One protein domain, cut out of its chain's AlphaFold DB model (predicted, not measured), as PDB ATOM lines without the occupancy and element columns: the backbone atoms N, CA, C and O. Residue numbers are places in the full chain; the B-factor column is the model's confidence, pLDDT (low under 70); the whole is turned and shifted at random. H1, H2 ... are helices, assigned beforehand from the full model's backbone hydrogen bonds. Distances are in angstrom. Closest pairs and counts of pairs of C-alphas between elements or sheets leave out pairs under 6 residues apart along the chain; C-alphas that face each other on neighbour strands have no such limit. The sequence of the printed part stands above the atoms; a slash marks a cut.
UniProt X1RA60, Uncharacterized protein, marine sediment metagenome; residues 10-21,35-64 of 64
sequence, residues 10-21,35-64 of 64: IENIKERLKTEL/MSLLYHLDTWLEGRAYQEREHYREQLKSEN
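AT A GLANCE: This is residues 10 to 21 and 35 to 64 of the 64 residues of an uncharacterized protein of marine sediment metagenome (UniProt X1RA60). A short helix, H1, packs beside the first part of one long straight helix, H2, whose far part, within residues 46 to 64, sticks out alone and makes most of the length. The printed part has 42 residues with two named helices, H1 then H2, and no named strand; the class is all helix. It is extended, a rod spanning 50 by 16 by 7 A, with a radius of gyration of the C-alphas of 15.1 A.

HOW THE PARTS SIT: H1, residues 10 to 20, touches H2, residues 35 to 62, with residues 38 to 41 of H2 alone. Their closest C-alphas, those of Lys 14 and Leu 38, are 6.3 A apart. They run opposite ways at a shallow tilt of 20 degrees. In H1 and H2 every O i to N i+4 pair is within hydrogen-bond range.

IN THESE COORDINATES: H1 begins at C-alpha 10 (238.352, 258.317, 266.699) and measures 15.4 A from first to last C-alpha. H2 runs 41.2 A, from C-alpha 35 (246.468, 248.948, 274.704) to C-alpha 62 (216.298, 248.201, 246.641).

THE WHOLE: The two C-alphas farthest apart, those of Glu 20 and Asn 64, are 49.7 A apart. Residues 22 to 34 are not printed; C-alphas 21 and 35 are 8.4 A apart across the cut. Residues 63 to 64 have pLDDT under 70.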
ATOM      1  N   ILE A  10     237.847 259.578 266.153       93.12
ATOM      2  CA  ILE A  10     238.352 258.317 266.699       93.12
ATOM      3  C   ILE A  10     239.768 258.005 266.201       93.12
ATOM      4  O   ILE A  10     240.626 257.639 267.006       93.12
ATOM      5  N   GLU A  11     240.054 258.195 264.910       93.62
ATOM      6  CA  GLU A  11     241.413 258.011 264.380       93.62
ATOM      7  C   GLU A  11     242.413 258.990 265.016       93.62
ATOM      8  O   GLU A  11     243.489 258.576 265.451       93.62
ATOM      9  N   ASN A  12     242.030 260.258 265.203       95.38
ATOM     10  CA  ASN A  12     242.868 261.233 265.906       95.38
ATOM     11  C   ASN A  12     243.165 260.806 267.358       95.38
ATOM     12  O   ASN A  12     244.285 260.972 267.852       95.38
ATOM     13  N   ILE A  13     242.178 260.245 268.070       95.69
ATOM     14  CA  ILE A  13     242.379 259.710 269.426       95.69
ATOM     15  C   ILE A  13     243.363 258.535 269.395       95.69
ATOM     16  O   ILE A  13     244.289 258.494 270.210       95.69
ATOM     17  N   LYS A  14     243.226 257.613 268.435       97.06
ATOM     18  CA  LYS A  14     244.156 256.485 268.271       97.06
ATOM     19  C   LYS A  14     245.586 256.953 268.026       97.06
ATOM     20  O   LYS A  14     246.511 256.395 268.613       97.06
ATOM     21  N   GLU A  15     245.796 257.968 267.194       97.31
ATOM     22  CA  GLU A  15     247.133 258.519 266.940       97.31
ATOM     23  C   GLU A  15     247.777 259.107 268.199       97.31
ATOM     24  O   GLU A  15     248.958 258.863 268.471       97.31
ATOM     25  N   ARG A  16     246.996 259.826 269.013       97.75
ATOM     26  CA  ARG A  16     247.461 260.361 270.302       97.75
ATOM     27  C   ARG A  16     247.848 259.240 271.267       97.75
ATOM     28  O   ARG A  16     248.936 259.284 271.833       97.75
ATOM     29  N   LEU A  17     247.018 258.205 271.381       97.75
ATOM     30  CA  LEU A  17     247.287 257.028 272.216       97.75
ATOM     31  C   LEU A  17     248.538 256.257 271.754       97.75
ATOM     32  O   LEU A  17     249.396 255.904 272.561       97.75
ATOM     33  N   LYS A  18     248.703 256.054 270.440       97.31
ATOM     34  CA  LYS A  18     249.913 255.446 269.853       97.31
ATOM     35  C   LYS A  18     251.169 256.281 270.100       97.31
ATOM     36  O   LYS A  18     252.264 255.728 270.149       97.31
ATOM     37  N   THR A  19     251.026 257.598 270.212       97.50
ATOM     38  CA  THR A  19     252.132 258.504 270.536       97.50
ATOM     39  C   THR A  19     252.503 258.401 272.012       97.50
ATOM     40  O   THR A  19     253.684 258.276 272.320       97.50
ATOM     41  N   GLU A  20     251.515 258.351 272.907       96.62
ATOM     42  CA  GLU A  20     251.720 258.144 274.347       96.62
ATOM     43  C   GLU A  20     252.431 256.808 274.638       96.62
ATOM     44  O   GLU A  20     253.362 256.768 275.435       96.62
ATOM     45  N   LEU A  21     252.107 255.733 273.904       95.94
ATOM     46  CA  LEU A  21     252.802 254.437 274.008       95.94
ATOM     47  C   LEU A  21     254.304 254.477 273.695       95.94
ATOM     48  O   LEU A  21     255.025 253.545 274.057       95.94
ATOM     49  N   MET A  35     246.637 250.115 275.570       97.31
ATOM     50  CA  MET A  35     246.468 248.948 274.704       97.31
ATOM     51  C   MET A  35     245.008 248.485 274.641       97.31
ATOM     52  O   MET A  35     244.500 248.226 273.550       97.31
ATOM     53  N   SER A  36     244.324 248.420 275.787       97.81
ATOM     54  CA  SER A  36     242.899 248.075 275.847       97.81
ATOM     55  C   SER A  36     242.041 249.098 275.096       97.81
ATOM     56  O   SER A  36     241.195 248.717 274.287       97.81
ATOM     57  N   LEU A  37     242.303 250.395 275.286       97.75
ATOM     58  CA  LEU A  37     241.601 251.461 274.572       97.75
ATOM     59  C   LEU A  37     241.784 251.337 273.059       97.75
ATOM     60  O   LEU A  37     240.803 251.384 272.326       97.75
ATOM     61  N   LEU A  38     243.014 251.130 272.585       98.00
ATOM     62  CA  LEU A  38     243.283 250.952 271.157       98.00
ATOM     63  C   LEU A  38     242.503 249.768 270.574       98.00
ATOM     64  O   LEU A  38     241.867 249.933 269.537       98.00
ATOM     65  N   TYR A  39     242.473 248.629 271.272       97.19
ATOM     66  CA  TYR A  39     241.700 247.459 270.848       97.19
ATOM     67  C   TYR A  39     240.199 247.763 270.707       97.19
ATOM     68  O   TYR A  39     239.572 247.403 269.706       97.19
ATOM     69  N   HIS A  40     239.613 248.463 271.681       95.94
ATOM     70  CA  HIS A  40     238.199 248.833 271.626       95.94
ATOM     71  C   HIS A  40     237.896 249.837 270.509       95.94
ATOM     72  O   HIS A  40     236.864 249.716 269.849       95.94
ATOM     73  N   LEU A  41     238.793 250.796 270.263       95.69
ATOM     74  CA  LEU A  41     238.635 251.763 269.176       95.69
ATOM     75  C   LEU A  41     238.750 251.091 267.802       95.69
ATOM     76  O   LEU A  41     237.942 251.387 266.926       95.69
ATOM     77  N   ASP A  42     239.693 250.162 267.617       95.12
ATOM     78  CA  ASP A  42     239.803 249.370 266.385       95.12
ATOM     79  C   ASP A  42     238.530 248.544 266.142       95.12
ATOM     80  O   ASP A  42     237.925 248.642 265.074       95.12
ATOM     81  N   THR A  43     238.045 247.834 267.166       93.75
ATOM     82  CA  THR A  43     236.791 247.059 267.094       93.75
ATOM     83  C   THR A  43     235.597 247.940 266.710       93.75
ATOM     84  O   THR A  43     234.752 247.559 265.897       93.75
ATOM     85  N   TRP A  44     235.510 249.142 267.286       92.44
ATOM     86  CA  TRP A  44     234.431 250.075 266.980       92.44
ATOM     87  C   TRP A  44     234.487 250.561 265.526       92.44
ATOM     88  O   TRP A  44     233.456 250.600 264.851       92.44
ATOM     89  N   LEU A  45     235.680 250.887 265.020       91.25
ATOM     90  CA  LEU A  45     235.884 251.321 263.635       91.25
ATOM     91  C   LEU A  45     235.531 250.223 262.628       91.25
ATOM     92  O   LEU A  45     234.869 250.501 261.628       91.25
ATOM     93  N   GLU A  46     235.912 248.977 262.907       92.06
ATOM     94  CA  GLU A  46     235.519 247.821 262.095       92.06
ATOM     95  C   GLU A  46     233.996 247.664 262.048       92.06
ATOM     96  O   GLU A  46     233.419 247.504 260.969       92.06
ATOM     97  N   GLY A  47     233.332 247.794 263.200       90.25
ATOM     98  CA  GLY A  47     231.875 247.769 263.293       90.25
ATOM     99  C   GLY A  47     231.208 248.872 262.466       90.25
ATOM    100  O   GLY A  47     230.234 248.612 261.756       90.25
ATOM    101  N   ARG A  48     231.752 250.095 262.491       88.06
ATOM    102  CA  ARG A  48     231.259 251.215 261.668       88.06
ATOM    103  C   ARG A  48     231.436 250.949 260.176       88.06
ATOM    104  O   ARG A  48     230.487 251.132 259.417       88.06
ATOM    105  N   ALA A  49     232.607 250.465 259.763       86.69
ATOM    106  CA  ALA A  49     232.875 250.125 258.368       86.69
ATOM    107  C   ALA A  49     231.965 248.992 257.865       86.69
ATOM    108  O   ALA A  49     231.517 249.013 256.718       86.69
ATOM    109  N   TYR A  50     231.662 248.011 258.718       87.88
ATOM    110  CA  TYR A  50     230.711 246.948 258.400       87.88
ATOM    111  C   TYR A  50     229.290 247.493 258.199       87.88
ATOM    112  O   TYR A  50     228.673 247.203 257.176       87.88
ATOM    113  N   GLN A  51     228.800 248.336 259.115       83.75
ATOM    114  CA  GLN A  51     227.479 248.971 259.003       83.75
ATOM    115  C   GLN A  51     227.331 249.780 257.712       83.75
ATOM    116  O   GLN A  51     226.299 249.705 257.052       83.75
ATOM    117  N   GLU A  52     228.363 250.534 257.326       83.25
ATOM    118  CA  GLU A  52     228.349 251.293 256.074       83.25
ATOM    119  C   GLU A  52     228.268 250.370 254.853       83.25
ATOM    120  O   GLU A  52     227.479 250.621 253.943       83.25
ATOM    121  N   ARG A  53     229.023 249.262 254.838       84.19
ATOM    122  CA  ARG A  53     228.962 248.277 253.745       84.19
ATOM    123  C   ARG A  53     227.595 247.610 253.635       84.19
ATOM    124  O   ARG A  53     227.112 247.445 252.518       84.19
ATOM    125  N   GLU A  54     226.991 247.217 254.752       86.12
ATOM    126  CA  GLU A  54     225.647 246.626 254.745       86.12
ATOM    127  C   GLU A  54     224.607 247.633 254.249       86.12
ATOM    128  O   GLU A  54     223.825 247.298 253.365       86.12
ATOM    129  N   HIS A  55     224.686 248.893 254.688       78.38
ATOM    130  CA  HIS A  55     223.821 249.957 254.180       78.38
ATOM    131  C   HIS A  55     223.930 250.118 252.651       78.38
ATOM    132  O   HIS A  55     222.917 250.174 251.957       78.38
ATOM    133  N   TYR A  56     225.147 250.122 252.090       75.75
ATOM    134  CA  TYR A  56     225.332 250.158 250.631       75.75
ATOM    135  C   TYR A  56     224.765 248.914 249.926       75.75
ATOM    136  O   TYR A  56     224.195 249.025 248.839       75.75
ATOM    137  N   ARG A  57     224.895 247.720 250.521       75.88
ATOM    138  CA  ARG A  57     224.328 246.478 249.964       75.88
ATOM    139  C   ARG A  57     222.802 246.498 249.946       75.88
ATOM    140  O   ARG A  57     222.211 245.996 248.993       75.88
ATOM    141  N   GLU A  58     222.173 247.040 250.985       80.44
ATOM    142  CA  GLU A  58     220.717 247.193 251.068       80.44
ATOM    143  C   GLU A  58     220.196 248.165 250.006       80.44
ATOM    144  O   GLU A  58     219.235 247.836 249.310       80.44
ATOM    145  N   GLN A  59     220.878 249.297 249.797       73.44
ATOM    146  CA  GLN A  59     220.527 250.256 248.743       73.44
ATOM    147  C   GLN A  59     220.567 249.619 247.344       73.44
ATOM    148  O   GLN A  59     219.579 249.687 246.616       73.44
ATOM    149  N   LEU A  60     221.641 248.896 247.006       70.00
ATOM    150  CA  LEU A  60     221.774 248.203 245.711       70.00
ATOM    151  C   LEU A  60     220.696 247.132 245.468       70.00
ATOM    152  O   LEU A  60     220.348 246.849 244.321       70.00
ATOM    153  N   LYS A  61     220.179 246.503 246.532       72.56
ATOM    154  CA  LYS A  61     219.070 245.541 246.436       72.56
ATOM    155  C   LYS A  61     217.714 246.216 246.260       72.56
ATOM    156  O   LYS A  61     216.825 245.588 245.708       72.56
ATOM    157  N   SER A  62     217.550 247.442 246.754       71.56
ATOM    158  CA  SER A  62     216.298 248.201 246.641       71.56
ATOM    159  C   SER A  62     216.108 248.898 245.289       71.56
ATOM    160  O   SER A  62     214.999 249.316 244.974       71.56
ATOM    161  N   GLU A  63     217.177 249.024 244.497       63.16
ATOM    162  CA  GLU A  63     217.162 249.641 243.160       63.16
ATOM    163  C   GLU A  63     216.904 248.639 242.011       63.16
ATOM    164  O   GLU A  63     216.756 249.065 240.867       63.16
ATOM    165  N   ASN A  64     216.824 247.331 242.304       51.09
ATOM    166  CA  ASN A  64     216.445 246.261 241.364       51.09
ATOM    167  C   ASN A  64     215.058 245.701 241.689       51.09
ATOM    168  O   ASN A  64     214.357 245.299 240.732       51.09
TER     169      ASN A  64